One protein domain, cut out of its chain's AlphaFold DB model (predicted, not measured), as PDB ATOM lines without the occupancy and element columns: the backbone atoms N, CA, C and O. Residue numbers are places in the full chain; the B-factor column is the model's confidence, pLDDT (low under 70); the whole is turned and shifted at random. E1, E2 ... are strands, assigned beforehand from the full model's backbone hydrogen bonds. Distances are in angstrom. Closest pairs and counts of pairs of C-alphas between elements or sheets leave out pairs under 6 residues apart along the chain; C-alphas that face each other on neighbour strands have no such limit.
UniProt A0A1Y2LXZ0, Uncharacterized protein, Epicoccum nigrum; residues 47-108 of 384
ATOM      1  N   PRO A  47     213.442 170.390 129.284       86.62
ATOM      2  CA  PRO A  47     213.953 171.684 128.858       86.62
ATOM      3  C   PRO A  47     213.823 171.836 127.343       86.62
ATOM      4  O   PRO A  47     214.074 170.895 126.588       86.62
ATOM      5  N   GLY A  48     213.441 173.025 126.886       87.19
ATOM      6  CA  GLY A  48     213.299 173.295 125.461       87.19
ATOM      7  C   GLY A  48     212.390 174.471 125.136       87.19
ATOM      8  O   GLY A  48     211.917 175.203 126.008       87.19
ATOM      9  N   HIS A  49     212.149 174.655 123.842       85.00
ATOM     10  CA  HIS A  49     211.175 175.617 123.346       85.00
ATOM     11  C   HIS A  49     209.802 174.957 123.261       85.00
ATOM     12  O   HIS A  49     209.586 174.045 122.468       85.00
ATOM     13  N   TRP A  50     208.871 175.468 124.050       88.44
ATOM     14  CA  TRP A  50     207.486 175.033 124.078       88.44
ATOM     15  C   TRP A  50     206.623 176.106 123.446       88.44
ATOM     16  O   TRP A  50     206.767 177.289 123.738       88.44
ATOM     17  N   THR A  51     205.721 175.707 122.558       87.38
ATOM     18  CA  THR A  51     204.716 176.630 122.033       87.38
ATOM     19  C   THR A  51     203.430 176.389 122.800       87.38
ATOM     20  O   THR A  51     202.821 175.332 122.663       87.38
ATOM     21  N   LEU A  52     203.040 177.349 123.632       88.00
ATOM     22  CA  LEU A  52     201.770 177.321 124.342       88.00
ATOM     23  C   LEU A  52     200.709 178.008 123.469       88.00
ATOM     24  O   LEU A  52     200.950 179.120 122.983       88.00
ATOM     25  N   PRO A  53     199.533 177.392 123.260       87.88
ATOM     26  CA  PRO A  53     198.433 177.982 122.500       87.88
ATOM     27  C   PRO A  53     197.682 179.021 123.350       87.88
ATOM     28  O   PRO A  53     196.487 178.905 123.597       87.88
ATOM     29  N   ILE A  54     198.401 180.026 123.850       89.94
ATOM     30  CA  ILE A  54     197.823 181.144 124.593       89.94
ATOM     31  C   ILE A  54     197.610 182.276 123.598       89.94
ATOM     32  O   ILE A  54     198.568 182.794 123.018       89.94
ATOM     33  N   SER A  55     196.352 182.653 123.405       94.12
ATOM     34  CA  SER A  55     195.980 183.785 122.568       94.12
ATOM     35  C   SER A  55     195.677 185.018 123.416       94.12
ATOM     36  O   SER A  55     195.201 184.922 124.547       94.12
ATOM     37  N   GLY A  56     195.981 186.203 122.889       95.19
ATOM     38  CA  GLY A  56     195.657 187.455 123.569       95.19
ATOM     39  C   GLY A  56     196.382 188.675 123.016       95.19
ATOM     40  O   GLY A  56     197.285 188.576 122.190       95.19
ATOM     41  N   ASN A  57     195.967 189.856 123.471       96.75
ATOM     42  CA  ASN A  57     196.530 191.126 123.019       96.75
ATOM     43  C   ASN A  57     197.597 191.620 123.997       96.75
ATOM     44  O   ASN A  57     197.352 191.721 125.199       96.75
ATOM     45  N   CYS A  58     198.768 191.997 123.484       96.00
ATOM     46  CA  CYS A  58     199.789 192.648 124.295       96.00
ATOM     47  C   CYS A  58     199.259 194.003 124.809       96.00
ATOM     48  O   CYS A  58     198.926 194.867 123.992       96.00
ATOM     49  N   PRO A  59     199.255 194.268 126.127       94.88
ATOM     50  CA  PRO A  59     198.708 195.511 126.679       94.88
ATOM     51  C   PRO A  59     199.518 196.747 126.272       94.88
ATOM     52  O   PRO A  59     198.998 197.858 126.255       94.88
ATOM     53  N   ARG A  60     200.799 196.567 125.920       96.38
ATOM     54  CA  ARG A  60     201.703 197.665 125.556       96.38
ATOM     55  C   ARG A  60     201.584 198.079 124.094       96.38
ATOM     56  O   ARG A  60     201.582 199.267 123.807       96.38
ATOM     57  N   CYS A  61     201.523 197.121 123.168       97.44
ATOM     58  CA  CYS A  61     201.560 197.410 121.726       97.44
ATOM     59  C   CYS A  61     200.311 196.965 120.954       97.44
ATOM     60  O   CYS A  61     200.266 197.128 119.736       97.44
ATOM     61  N   ARG A  62     199.325 196.371 121.642       97.19
ATOM     62  CA  ARG A  62     198.098 195.786 121.076       97.19
ATOM     63  C   ARG A  62     198.321 194.753 119.971       97.19
ATOM     64  O   ARG A  62     197.419 194.470 119.192       97.19
ATOM     65  N   HIS A  63     199.513 194.166 119.905       96.94
ATOM     66  CA  HIS A  63     199.777 193.025 119.041       96.94
ATOM     67  C   HIS A  63     198.972 191.818 119.518       96.94
ATOM     68  O   HIS A  63     199.060 191.455 120.693       96.94
ATOM     69  N   HIS A  64     198.205 191.218 118.612       96.81
ATOM     70  CA  HIS A  64     197.489 189.982 118.877       96.81
ATOM     71  C   HIS A  64     198.439 188.794 118.721       96.81
ATOM     72  O   HIS A  64     199.044 188.608 117.667       96.81
ATOM     73  N   HIS A  65     198.573 187.998 119.772       94.38
ATOM     74  CA  HIS A  65     199.305 186.742 119.761       94.38
ATOM     75  C   HIS A  65     198.320 185.598 119.553       94.38
ATOM     76  O   HIS A  65     197.334 185.502 120.279       94.38
ATOM     77  N   HIS A  66     198.604 184.735 118.579       95.38
ATOM     78  CA  HIS A  66     197.868 183.486 118.364       95.38
ATOM     79  C   HIS A  66     198.484 182.321 119.160       95.38
ATOM     80  O   HIS A  66     197.798 181.383 119.554       95.38
ATOM     81  N   SER A  67     199.793 182.371 119.393       91.81
ATOM     82  CA  SER A  67     200.523 181.424 120.227       91.81
ATOM     83  C   SER A  67     201.733 182.108 120.850       91.81
ATOM     84  O   SER A  67     202.161 183.180 120.413       91.81
ATOM     85  N   ILE A  68     202.267 181.492 121.901       89.38
ATOM     86  CA  ILE A  68     203.411 182.001 122.647       89.38
ATOM     87  C   ILE A  68     204.493 180.941 122.659       89.38
ATOM     88  O   ILE A  68     204.262 179.815 123.096       89.38
ATOM     89  N   LYS A  69     205.701 181.314 122.244       86.75
ATOM     90  CA  LYS A  69     206.888 180.479 122.417       86.75
ATOM     91  C   LYS A  69     207.510 180.763 123.779       86.75
ATOM     92  O   LYS A  69     208.078 181.827 124.002       86.75
ATOM     93  N   VAL A  70     207.400 179.800 124.682       87.62
ATOM     94  CA  VAL A  70     207.999 179.822 126.014       87.62
ATOM     95  C   VAL A  70     209.249 178.956 125.989       87.62
ATOM     96  O   VAL A  70     209.226 177.819 125.526       87.62
ATOM     97  N   HIS A  71     210.369 179.488 126.465       82.94
ATOM     98  CA  HIS A  71     211.591 178.707 126.609       82.94
ATOM     99  C   HIS A  71     211.704 178.218 128.051       82.94
ATOM    100  O   HIS A  71     211.994 179.002 128.953       82.94
ATOM    101  N   ILE A  72     211.466 176.926 128.259       83.00
ATOM    102  CA  ILE A  72     211.565 176.292 129.571       83.00
ATOM    103  C   ILE A  72     213.022 175.887 129.769       83.00
ATOM    104  O   ILE A  72     213.518 174.960 129.127       83.00
ATOM    105  N   LYS A  73     213.720 176.605 130.651       80.25
ATOM    106  CA  LYS A  73     215.014 176.168 131.175       80.25
ATOM    107  C   LYS A  73     214.721 175.289 132.382       80.25
ATOM    108  O   LYS A  73     214.192 175.781 133.368       80.25
ATOM    109  N   ASN A  74     215.041 174.002 132.287       72.88
ATOM    110  CA  ASN A  74     215.008 173.110 133.439       72.88
ATOM    111  C   ASN A  74     216.250 173.403 134.291       72.88
ATOM    112  O   ASN A  74     217.268 172.729 134.174       72.88
ATOM    113  N   THR A  75     216.218 174.506 135.031       72.69
ATOM    114  CA  THR A  75     217.138 174.708 136.145       72.69
ATOM    115  C   THR A  75     216.628 173.845 137.291       72.69
ATOM    116  O   THR A  75     215.437 173.877 137.582       72.69
ATOM    117  N   GLU A  76     217.504 173.067 137.929       73.06
ATOM    118  CA  GLU A  76     217.144 172.210 139.077       73.06
ATOM    119  C   GLU A  76     216.493 173.004 140.229       73.06
ATOM    120  O   GLU A  76     215.777 172.450 141.060       73.06
ATOM    121  N   GLU A  77     216.660 174.328 140.224       69.38
ATOM    122  CA  GLU A  77     215.846 175.273 140.978       69.38
ATOM    123  C   GLU A  77     214.420 175.329 140.401       69.38
ATOM    124  O   GLU A  77     214.106 176.100 139.489       69.38
ATOM    125  N   ALA A  78     213.545 174.492 140.961       56.44
ATOM    126  CA  ALA A  78     212.142 174.276 140.591       56.44
ATOM    127  C   ALA A  78     211.209 175.513 140.674       56.44
ATOM    128  O   ALA A  78     209.987 175.372 140.624       56.44
ATOM    129  N   SER A  79     211.743 176.727 140.804       58.34
ATOM    130  CA  SER A  79     210.986 177.967 141.020       58.34
ATOM    131  C   SER A  79     211.125 179.001 139.899       58.34
ATOM    132  O   SER A  79     210.515 180.068 139.982       58.34
ATOM    133  N   GLY A  80     211.875 178.697 138.834       62.47
ATOM    134  CA  GLY A  80     212.053 179.584 137.685       62.47
ATOM    135  C   GLY A  80     210.774 179.746 136.858       62.47
ATOM    136  O   GLY A  80     210.621 179.134 135.802       62.47
ATOM    137  N   LEU A  81     209.835 180.567 137.328       70.19
ATOM    138  CA  LEU A  81     208.681 180.996 136.543       70.19
ATOM    139  C   LEU A  81     209.175 181.680 135.258       70.19
ATOM    140  O   LEU A  81     210.005 182.586 135.303       70.19
ATOM    141  N   VAL A  82     208.682 181.231 134.102       82.19
ATOM    142  CA  VAL A  82     209.159 181.733 132.810       82.19
ATOM    143  C   VAL A  82     208.446 183.032 132.444       82.19
ATOM    144  O   VAL A  82     207.229 183.051 132.257       82.19
ATOM    145  N   ASP A  83     209.222 184.101 132.280       88.88
ATOM    146  CA  ASP A  83     208.742 185.374 131.750       88.88
ATOM    147  C   ASP A  83     208.368 185.264 130.268       88.88
ATOM    148  O   ASP A  83     209.203 185.002 129.394       88.88
ATOM    149  N   VAL A  84     207.113 185.559 129.955       91.62
ATOM    150  CA  VAL A  84     206.620 185.633 128.584       91.62
ATOM    151  C   VAL A  84     206.718 187.061 128.074       91.62
ATOM    152  O   VAL A  84     206.072 187.975 128.588       91.62
ATOM    153  N   HIS A  85     207.468 187.246 126.992       92.94
ATOM    154  CA  HIS A  85     207.634 188.534 126.330       92.94
ATOM    155  C   HIS A  85     206.825 188.597 125.030       92.94
ATOM    156  O   HIS A  85     206.687 187.613 124.307       92.94
ATOM    157  N   CYS A  86     206.296 189.776 124.709       94.75
ATOM    158  CA  CYS A  86     205.632 190.026 123.434       94.75
ATOM    159  C   CYS A  86     206.646 189.996 122.277       94.75
ATOM    160  O   CYS A  86     207.556 190.818 122.248       94.75
ATOM    161  N   GLU A  87     206.429 189.140 121.277       94.25
ATOM    162  CA  GLU A  87     207.254 189.024 120.058       94.25
ATOM    163  C   GLU A  87     207.420 190.335 119.264       94.25
ATOM    164  O   GLU A  87     208.419 190.513 118.570       94.25
ATOM    165  N   LYS A  88     206.460 191.269 119.352       96.25
ATOM    166  CA  LYS A  88     206.512 192.538 118.607       96.25
ATOM    167  C   LYS A  88     207.291 193.627 119.342       96.25
ATOM    168  O   LYS A  88     208.093 194.322 118.726       96.25
ATOM    169  N   CYS A  89     207.023 193.835 120.633       96.62
ATOM    170  CA  CYS A  89     207.616 194.944 121.394       96.62
ATOM    171  C   CYS A  89     208.685 194.518 122.408       96.62
ATOM    172  O   CYS A  89     209.261 195.386 123.065       96.62
ATOM    173  N   ASN A  90     208.939 193.213 122.557       94.62
ATOM    174  CA  ASN A  90     209.856 192.615 123.534       94.62
ATOM    175  C   ASN A  90     209.618 193.083 124.979       94.62
ATOM    176  O   ASN A  90     210.528 193.069 125.804       94.62
ATOM    177  N   LYS A  91     208.398 193.530 125.304       94.75
ATOM    178  CA  LYS A  91     207.998 193.853 126.678       94.75
ATOM    179  C   LYS A  91     207.373 192.631 127.329       94.75
ATOM    180  O   LYS A  91     206.698 191.855 126.650       94.75
ATOM    181  N   LEU A  92     207.582 192.506 128.637       92.56
ATOM    182  CA  LEU A  92     206.937 191.496 129.464       92.56
ATOM    183  C   LEU A  92     205.420 191.574 129.265       92.56
ATOM    184  O   LEU A  92     204.813 192.639 129.414       92.56
ATOM    185  N   TRP A  93     204.843 190.457 128.846       91.69
ATOM    186  CA  TRP A  93     203.420 190.318 128.588       91.69
ATOM    187  C   TRP A  93     202.750 189.501 129.689       91.69
ATOM    188  O   TRP A  93     201.760 189.959 130.250       91.69
ATOM    189  N   ILE A  94     203.317 188.341 130.024       89.81
ATOM    190  CA  ILE A  94     202.855 187.495 131.124       89.81
ATOM    191  C   ILE A  94     204.086 187.173 131.965       89.81
ATOM    192  O   ILE A  94     204.959 186.431 131.526       89.81
ATOM    193  N   GLY A  95     204.184 187.782 133.142       83.06
ATOM    194  CA  GLY A  95     205.260 187.515 134.089       83.06
ATOM    195  C   GLY A  95     204.706 187.041 135.431       83.06
ATOM    196  O   GLY A  95     203.634 187.510 135.838       83.06
ATOM    197  N   PRO A  96     205.415 186.150 136.139       70.00
ATOM    198  CA  PRO A  96     205.116 185.824 137.522       70.00
ATOM    199  C   PRO A  96     205.076 187.088 138.381       70.00
ATOM    200  O   PRO A  96     205.994 187.901 138.359       70.00
ATOM    201  N   GLY A  97     203.998 187.263 139.146       60.66
ATOM    202  CA  GLY A  97     203.931 188.302 140.178       60.66
ATOM    203  C   GLY A  97     203.847 189.745 139.671       60.66
ATOM    204  O   GLY A  97     203.941 190.669 140.474       60.66
ATOM    205  N   THR A  98     203.627 189.987 138.375       46.56
ATOM    206  CA  THR A  98     203.400 191.360 137.898       46.56
ATOM    207  C   THR A  98     201.951 191.789 138.127       46.56
ATOM    208  O   THR A  98     201.077 191.508 137.316       46.56
ATOM    209  N   LEU A  99     201.742 192.428 139.287       46.22
ATOM    210  CA  LEU A  99     200.695 193.335 139.814       46.22
ATOM    211  C   LEU A  99     199.208 193.214 139.405       46.22
ATOM    212  O   LEU A  99     198.378 193.682 140.167       46.22
ATOM    213  N   ASN A 100     198.829 192.591 138.287       45.53
ATOM    214  CA  ASN A 100     197.434 192.419 137.849       45.53
ATOM    215  C   ASN A 100     197.142 191.059 137.184       45.53
ATOM    216  O   ASN A 100     196.005 190.800 136.794       45.53
ATOM    217  N   ALA A 101     198.138 190.184 137.022       47.66
ATOM    218  CA  ALA A 101     197.883 188.819 136.577       47.66
ATOM    219  C   ALA A 101     197.419 187.994 137.783       47.66
ATOM    220  O   ALA A 101     198.229 187.624 138.635       47.66
ATOM    221  N   THR A 102     196.119 187.698 137.865       42.53
ATOM    222  CA  THR A 102     195.621 186.629 138.735       42.53
ATOM    223  C   THR A 102     196.459 185.389 138.448       42.53
ATOM    224  O   THR A 102     196.510 184.908 137.315       42.53
ATOM    225  N   ARG A 103     197.194 184.909 139.458       45.69
ATOM    226  CA  ARG A 103     198.015 183.702 139.343       45.69
ATOM    227  C   ARG A 103     197.075 182.527 139.073       45.69
ATOM    228  O   ARG A 103     196.634 181.867 140.005       45.69
ATOM    229  N   ILE A 104     196.800 182.219 137.806       40.75
ATOM    230  CA  ILE A 104     196.380 180.874 137.411       40.75
ATOM    231  C   ILE A 104     197.653 180.031 137.444       40.75
ATOM    232  O   ILE A 104     198.241 179.678 136.424       40.75
ATOM    233  N   SER A 105     198.151 179.791 138.653       39.91
ATOM    234  CA  SER A 105     199.168 178.782 138.872       39.91
ATOM    235  C   SER A 105     198.439 177.452 138.759       39.91
ATOM    236  O   SER A 105     197.797 177.016 139.708       39.91
ATOM    237  N   LEU A 106     198.487 176.822 137.585       43.03
ATOM    238  CA  LEU A 106     197.836 175.527 137.351       43.03
ATOM    239  C   LEU A 106     198.410 174.399 138.241       43.03
ATOM    240  O   LEU A 106     197.864 173.301 138.236       43.03
ATOM    241  N   ALA A 107     199.490 174.651 139.001       38.78
ATOM    242  CA  ALA A 107     200.174 173.643 139.816       38.78
ATOM    243  C   ALA A 107     200.851 174.146 141.119       38.78
ATOM    244  O   ALA A 107     201.614 173.390 141.712       38.78
ATOM    245  N   SER A 108     200.630 175.382 141.593       35.59
ATOM    246  CA  SER A 108     201.301 175.873 142.819       35.59
ATOM    247  C   SER A 108     200.339 175.971 144.002       35.59
ATOM    248  O   SER A 108     199.380 176.737 143.960       35.59
TER     249      SER A 108
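AT A GLANCE: This is residues 47 to 108 of the 384 residues of an uncharacterized protein of Epicoccum nigrum (UniProt A0A1Y2LXZ0). This is a domain of little regular structure, mainly long loops: E1 and E2 make a ribbon-like hairpin, and E3 makes a short antiparallel pairing with residues 84 to 85. A wide loop from E2 swings out and folds back to that second pairing, and a tail follows E3. The printed part has 62 residues, with three named strands, E1, E2, E3 along the chain, and no named helix; the class is all strand, with 13 residues in named elements. It is compact, with a radius of gyration of the C-alphas of 12.1 A and spans of 35 by 25 by 18 A.

HOW THE PARTS SIT: E1, residues 48 to 52, and E2, residues 68 to 72, are antiparallel neighbours in a hairpin, at 148 degrees; N 50 and O 70 are within hydrogen-bond range at 2.8 A. E3, residues 92 to 94, pairs with no named strand and is apart from both.

IN THESE COORDINATES: E1, 12.3 A long, begins at C-alpha 48 (213.299, 173.295, 125.461). E2 measures 12.1 A. E3, 6.0 A, ends at C-alpha 94 (202.855, 187.495, 131.124).

THE WHOLE: Both links are long. The printed part has no cut. Residues 77 to 80 and 97 to 108 have pLDDT under 70.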